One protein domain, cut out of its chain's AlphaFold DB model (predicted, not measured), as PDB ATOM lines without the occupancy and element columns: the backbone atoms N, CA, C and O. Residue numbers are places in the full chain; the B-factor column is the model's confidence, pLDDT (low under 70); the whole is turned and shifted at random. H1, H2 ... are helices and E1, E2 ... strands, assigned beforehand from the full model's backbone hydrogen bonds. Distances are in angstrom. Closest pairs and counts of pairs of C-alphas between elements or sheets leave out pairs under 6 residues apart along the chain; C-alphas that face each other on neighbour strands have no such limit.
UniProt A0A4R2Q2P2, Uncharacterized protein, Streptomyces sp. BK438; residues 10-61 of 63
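What this domain is: This is residues 10 to 61 of the 63 residues of an uncharacterized protein of Streptomyces sp. BK438 (UniProt A0A4R2Q2P2). This is a domain of little regular structure: residues 10 to 11 pair with E1 of a small hairpin, E1 and E2, a long loop of residues 33 to 48 follows, and residues 51 to 61, mostly in the single helix H1, stick out free. The 52 printed residues hold E1, E2 and H1 in that order, with an antiparallel sheet E1 - E2; the class is mixed, with only 20 residues in named elements. The whole is only just loose, close to compact, with a radius of gyration of the C-alphas of 12.0 A and spans of 35 by 25 by 14 A.

How they stand to each other: Residues 10 to 11 pair antiparallel with residues 21 to 22 of E1, residues 19 to 23. E1 and E2, residues 29 to 32, form an antiparallel hairpin at 155 degrees; N 21 and O 30, 2.8 A apart, are within hydrogen-bond range. E1 and H1, residues 49 to 59, are apart. In H1 every O i to N i+4 pair is within hydrogen-bond range.

Where its parts are: E1 begins at C-alpha 19 (106.300, 120.951, 139.973) and is 13.3 A long; E2 is 10.1 A long. H1, 15.3 A long, ends at C-alpha 59 (97.542, 121.704, 113.708).

The domain as a whole: The C-alphas farthest apart, those of Gly 39 and Gln 61, are 35.3 A apart. The printed part has no cut; the link E2 to H1 is long. The pLDDT is under 70 at residues 15 to 18 and 61.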
ATOM      1  N   ASP A  10     108.278 129.531 133.707       92.81
ATOM      2  CA  ASP A  10     109.065 128.987 134.802       92.81
ATOM      3  C   ASP A  10     108.443 127.685 135.308       92.81
ATOM      4  O   ASP A  10     107.223 127.491 135.272       92.81
ATOM      5  N   VAL A  11     109.303 126.787 135.782       89.94
ATOM      6  CA  VAL A  11     108.915 125.531 136.426       89.94
ATOM      7  C   VAL A  11     109.601 125.476 137.782       89.94
ATOM      8  O   VAL A  11     110.829 125.496 137.845       89.94
ATOM      9  N   ASP A  12     108.821 125.432 138.859       86.00
ATOM     10  CA  ASP A  12     109.357 125.243 140.209       86.00
ATOM     11  C   ASP A  12     109.525 123.746 140.545       86.00
ATOM     12  O   ASP A  12     108.984 122.876 139.870       86.00
ATOM     13  N   GLY A  13     110.320 123.407 141.563       77.06
ATOM     14  CA  GLY A  13     110.505 122.015 142.004       77.06
ATOM     15  C   GLY A  13     111.338 121.125 141.064       77.06
ATOM     16  O   GLY A  13     112.105 121.595 140.229       77.06
ATOM     17  N   GLU A  14     111.223 119.799 141.219       71.75
ATOM     18  CA  GLU A  14     112.067 118.812 140.512       71.75
ATOM     19  C   GLU A  14     111.550 118.408 139.113       71.75
ATOM     20  O   GLU A  14     111.972 117.385 138.571       71.75
ATOM     21  N   GLY A  15     110.615 119.154 138.510       65.00
ATOM     22  CA  GLY A  15     110.099 118.955 137.138       65.00
ATOM     23  C   GLY A  15     109.334 117.643 136.854       65.00
ATOM     24  O   GLY A  15     108.506 117.584 135.945       65.00
ATOM     25  N   ARG A  16     109.609 116.568 137.605       63.44
ATOM     26  CA  ARG A  16     108.953 115.251 137.563       63.44
ATOM     27  C   ARG A  16     108.128 114.978 138.813       63.44
ATOM     28  O   ARG A  16     107.071 114.365 138.710       63.44
ATOM     29  N   ASN A  17     108.605 115.432 139.969       64.00
ATOM     30  CA  ASN A  17     107.920 115.283 141.245       64.00
ATOM     31  C   ASN A  17     107.297 116.616 141.639       64.00
ATOM     32  O   ASN A  17     107.996 117.483 142.152       64.00
ATOM     33  N   ALA A  18     105.990 116.745 141.399       62.56
ATOM     34  CA  ALA A  18     105.161 117.835 141.911       62.56
ATOM     35  C   ALA A  18     105.770 119.231 141.676       62.56
ATOM     36  O   ALA A  18     106.193 119.910 142.607       62.56
ATOM     37  N   SER A  19     105.801 119.643 140.411       80.31
ATOM     38  CA  SER A  19     106.300 120.951 139.973       80.31
ATOM     39  C   SER A  19     105.173 121.784 139.386       80.31
ATOM     40  O   SER A  19     104.387 121.276 138.589       80.31
ATOM     41  N   ARG A  20     105.078 123.060 139.721       89.81
ATOM     42  CA  ARG A  20     104.163 124.015 139.103       89.81
ATOM     43  C   ARG A  20     104.849 124.681 137.918       89.81
ATOM     44  O   ARG A  20     105.985 125.130 137.995       89.81
ATOM     45  N   VAL A  21     104.115 124.746 136.817       92.38
ATOM     46  CA  VAL A  21     104.462 125.481 135.603       92.38
ATOM     47  C   VAL A  21     103.683 126.786 135.621       92.38
ATOM     48  O   VAL A  21     102.463 126.765 135.821       92.38
ATOM     49  N   SER A  22     104.361 127.907 135.397       94.62
ATOM     50  CA  SER A  22     103.733 129.227 135.311       94.62
ATOM     51  C   SER A  22     104.351 130.083 134.213       94.62
ATOM     52  O   SER A  22     105.566 130.263 134.184       94.62
ATOM     53  N   SER A  23     103.524 130.646 133.333       96.81
ATOM     54  CA  SER A  23     103.952 131.681 132.393       96.81
ATOM     55  C   SER A  23     104.080 133.039 133.076       96.81
ATOM     56  O   SER A  23     103.366 133.346 134.033       96.81
ATOM     57  N   SER A  24     104.965 133.889 132.552       97.12
ATOM     58  CA  SER A  24     105.203 135.235 133.090       97.12
ATOM     59  C   SER A  24     103.977 136.154 133.015       97.12
ATOM     60  O   SER A  24     103.887 137.118 133.767       97.12
ATOM     61  N   ASP A  25     103.043 135.875 132.102       97.00
ATOM     62  CA  ASP A  25     101.764 136.584 131.957       97.00
ATOM     63  C   ASP A  25     100.619 135.959 132.780       97.00
ATOM     64  O   ASP A  25      99.506 136.485 132.793       97.00
ATOM     65  N   GLY A  26     100.875 134.843 133.471       95.69
ATOM     66  CA  GLY A  26      99.910 134.136 134.313       95.69
ATOM     67  C   GLY A  26      98.824 133.357 133.564       95.69
ATOM     68  O   GLY A  26      98.016 132.694 134.215       95.69
ATOM     69  N   LEU A  27      98.798 133.391 132.227       96.56
ATOM     70  CA  LEU A  27      97.765 132.727 131.421       96.56
ATOM     71  C   LEU A  27      97.904 131.199 131.406       96.56
ATOM     72  O   LEU A  27      96.910 130.489 131.259       96.56
ATOM     73  N   LEU A  28      99.118 130.685 131.603       94.81
ATOM     74  CA  LEU A  28      99.386 129.270 131.818       94.81
ATOM     75  C   LEU A  28      99.859 129.080 133.255       94.81
ATOM     76  O   LEU A  28     100.969 129.465 133.599       94.81
ATOM     77  N   THR A  29      99.031 128.461 134.092       93.94
ATOM     78  CA  THR A  29      99.417 128.040 135.443       93.94
ATOM     79  C   THR A  29      98.858 126.652 135.708       93.94
ATOM     80  O   THR A  29      97.642 126.479 135.765       93.94
ATOM     81  N   THR A  30      99.723 125.655 135.880       92.88
ATOM     82  CA  THR A  30      99.284 124.274 136.116       92.88
ATOM     83  C   THR A  30     100.297 123.472 136.926       92.88
ATOM     84  O   THR A  30     101.489 123.765 136.911       92.88
ATOM     85  N   GLY A  31      99.823 122.459 137.649       91.38
ATOM     86  CA  GLY A  31     100.682 121.491 138.325       91.38
ATOM     87  C   GLY A  31     101.090 120.359 137.384       91.38
ATOM     88  O   GLY A  31     100.278 119.881 136.593       91.38
ATOM     89  N   LEU A  32     102.328 119.899 137.512       90.75
ATOM     90  CA  LEU A  32     102.848 118.686 136.899       90.75
ATOM     91  C   LEU A  32     102.923 117.579 137.938       90.75
ATOM     92  O   LEU A  32     103.406 117.774 139.057       90.75
ATOM     93  N   GLY A  33     102.503 116.392 137.530       90.19
ATOM     94  CA  GLY A  33     102.634 115.185 138.319       90.19
ATOM     95  C   GLY A  33     102.997 113.989 137.460       90.19
ATOM     96  O   GLY A  33     102.882 113.994 136.232       90.19
ATOM     97  N   ILE A  34     103.420 112.931 138.141       90.06
ATOM     98  CA  ILE A  34     103.574 111.620 137.524       90.06
ATOM     99  C   ILE A  34     102.164 111.113 137.166       90.06
ATOM    100  O   ILE A  34     101.259 111.227 137.992       90.06
ATOM    101  N   PRO A  35     101.929 110.562 135.970       91.38
ATOM    102  CA  PRO A  35     100.636 109.979 135.616       91.38
ATOM    103  C   PRO A  35     100.322 108.720 136.442       91.38
ATOM    104  O   PRO A  35     101.219 108.058 136.973       91.38
ATOM    105  N   LYS A  36      99.037 108.363 136.533       93.19
ATOM    106  CA  LYS A  36      98.578 107.196 137.307       93.19
ATOM    107  C   LYS A  36      99.187 105.892 136.786       93.19
ATOM    108  O   LYS A  36      99.536 105.004 137.558       93.19
ATOM    109  N   GLU A  37      99.373 105.809 135.477       93.88
ATOM    110  CA  GLU A  37      99.945 104.676 134.750       93.88
ATOM    111  C   GLU A  37     101.415 104.422 135.118       93.88
ATOM    112  O   GLU A  37     101.917 103.319 134.917       93.88
ATOM    113  N   LEU A  38     102.095 105.419 135.694       90.69
ATOM    114  CA  LEU A  38     103.462 105.313 136.209       90.69
ATOM    115  C   LEU A  38     103.512 105.188 137.744       90.69
ATOM    116  O   LEU A  38     104.562 105.393 138.346       90.69
ATOM    117  N   GLY A  39     102.391 104.831 138.381       88.88
ATOM    118  CA  GLY A  39     102.340 104.459 139.798       88.88
ATOM    119  C   GLY A  39     102.067 105.601 140.778       88.88
ATOM    120  O   GLY A  39     102.266 105.421 141.977       88.88
ATOM    121  N   SER A  40     101.609 106.762 140.304       87.44
ATOM    122  CA  SER A  40     101.184 107.877 141.163       87.44
ATOM    123  C   SER A  40      99.657 107.911 141.370       87.44
ATOM    124  O   SER A  40      98.911 107.160 140.741       87.44
ATOM    125  N   ALA A  41      99.168 108.810 142.233       88.00
ATOM    126  CA  ALA A  41      97.735 109.083 142.378       88.00
ATOM    127  C   ALA A  41      97.099 109.758 141.138       88.00
ATOM    128  O   ALA A  41      95.878 109.723 140.979       88.00
ATOM    129  N   GLY A  42      97.905 110.357 140.255       86.75
ATOM    130  CA  GLY A  42      97.453 111.217 139.161       86.75
ATOM    131  C   GLY A  42      96.926 112.570 139.658       86.75
ATOM    132  O   GLY A  42      97.309 113.041 140.727       86.75
ATOM    133  N   GLY A  43      96.043 113.204 138.878       87.88
ATOM    134  CA  GLY A  43      95.319 114.424 139.284       87.88
ATOM    135  C   GLY A  43      95.967 115.756 138.889       87.88
ATOM    136  O   GLY A  43      95.372 116.807 139.094       87.88
ATOM    137  N   ALA A  44      97.145 115.711 138.276       90.44
ATOM    138  CA  ALA A  44      97.809 116.845 137.643       90.44
ATOM    139  C   ALA A  44      98.081 116.515 136.166       90.44
ATOM    140  O   ALA A  44      98.053 115.341 135.781       90.44
ATOM    141  N   THR A  45      98.350 117.527 135.335       92.75
ATOM    142  CA  THR A  45      98.874 117.259 133.984       92.75
ATOM    143  C   THR A  45     100.324 116.769 134.079       92.75
ATOM    144  O   THR A  45     100.869 116.593 135.171       92.75
ATOM    145  N   ASN A  46     100.965 116.493 132.950       91.06
ATOM    146  CA  ASN A  46     102.334 115.998 132.906       91.06
ATOM    147  C   ASN A  46     103.119 116.635 131.757       91.06
ATOM    148  O   ASN A  46     102.571 117.300 130.873       91.06
ATOM    149  N   ARG A  47     104.437 116.442 131.790       89.19
ATOM    150  CA  ARG A  47     105.353 117.051 130.824       89.19
ATOM    151  C   ARG A  47     105.180 116.498 129.406       89.19
ATOM    152  O   ARG A  47     105.645 117.129 128.469       89.19
ATOM    153  N   GLU A  48     104.564 115.330 129.239       92.69
ATOM    154  CA  GLU A  48     104.273 114.735 127.933       92.69
ATOM    155  C   GLU A  48     103.003 115.339 127.303       92.69
ATOM    156  O   GLU A  48     102.947 115.540 126.090       92.69
ATOM    157  N   GLN A  49     102.004 115.689 128.117       94.44
ATOM    158  CA  GLN A  49     100.744 116.289 127.669       94.44
ATOM    159  C   GLN A  49     100.912 117.727 127.169       94.44
ATOM    160  O   GLN A  49     100.258 118.095 126.196       94.44
ATOM    161  N   LEU A  50     101.781 118.536 127.784       92.56
ATOM    162  CA  LEU A  50     101.953 119.945 127.392       92.56
ATOM    163  C   LEU A  50     102.489 120.115 125.950       92.56
ATOM    164  O   LEU A  50     101.873 120.861 125.185       92.56
ATOM    165  N   PRO A  51     103.558 119.413 125.514       92.94
ATOM    166  CA  PRO A  51     103.988 119.436 124.117       92.94
ATOM    167  C   PRO A  51     102.925 118.898 123.158       92.94
ATOM    168  O   PRO A  51     102.717 119.478 122.093       92.94
ATOM    169  N   ALA A  52     102.225 117.822 123.535       96.31
ATOM    170  CA  ALA A  52     101.170 117.239 122.708       96.31
ATOM    171  C   ALA A  52     100.001 118.218 122.498       96.31
ATOM    172  O   ALA A  52      99.518 118.367 121.377       96.31
ATOM    173  N   ALA A  53      99.590 118.934 123.550       95.00
ATOM    174  CA  ALA A  53      98.561 119.964 123.473       95.00
ATOM    175  C   ALA A  53      98.991 121.138 122.580       95.00
ATOM    176  O   ALA A  53      98.210 121.579 121.739       95.00
ATOM    177  N   GLY A  54     100.236 121.612 122.715       94.25
ATOM    178  CA  GLY A  54     100.776 122.679 121.866       94.25
ATOM    179  C   GLY A  54     100.831 122.289 120.388       94.25
ATOM    180  O   GLY A  54     100.451 123.082 119.526       94.25
ATOM    181  N   TRP A  55     101.240 121.053 120.091       94.69
ATOM    182  CA  TRP A  55     101.224 120.524 118.727       94.69
ATOM    183  C   TRP A  55      99.800 120.436 118.170       94.69
ATOM    184  O   TRP A  55      99.531 120.963 117.097       94.69
ATOM    185  N   ALA A  56      98.872 119.827 118.912       95.25
ATOM    186  CA  ALA A  56      97.481 119.696 118.480       95.25
ATOM    187  C   ALA A  56      96.810 121.061 118.242       95.25
ATOM    188  O   ALA A  56      96.106 121.228 117.251       95.25
ATOM    189  N   ALA A  57      97.067 122.050 119.104       93.31
ATOM    190  CA  ALA A  57      96.548 123.407 118.939       93.31
ATOM    191  C   ALA A  57      97.092 124.097 117.680       93.31
ATOM    192  O   ALA A  57      96.360 124.837 117.031       93.31
ATOM    193  N   ARG A  58      98.362 123.850 117.328       89.81
ATOM    194  CA  ARG A  58      98.961 124.356 116.087       89.81
ATOM    195  C   ARG A  58      98.313 123.724 114.858       89.81
ATOM    196  O   ARG A  58      97.974 124.441 113.927       89.81
ATOM    197  N   GLU A  59      98.148 122.405 114.847       87.75
ATOM    198  CA  GLU A  59      97.542 121.704 113.708       87.75
ATOM    199  C   GLU A  59      96.074 122.106 113.511       87.75
ATOM    200  O   GLU A  59      95.657 122.339 112.385       87.75
ATOM    201  N   ALA A  60      95.319 122.315 114.592       81.81
ATOM    202  CA  ALA A  60      93.929 122.772 114.521       81.81
ATOM    203  C   ALA A  60      93.749 124.188 113.927       81.81
ATOM    204  O   ALA A  60      92.627 124.575 113.622       81.81
ATOM    205  N   GLN A  61      94.818 124.982 113.782       69.56
ATOM    206  CA  GLN A  61      94.775 126.288 113.104       69.56
ATOM    207  C   GLN A  61      94.926 126.181 111.577       69.56
ATOM    208  O   GLN A  61      94.878 127.202 110.890       69.56
TER     209      GLN A  61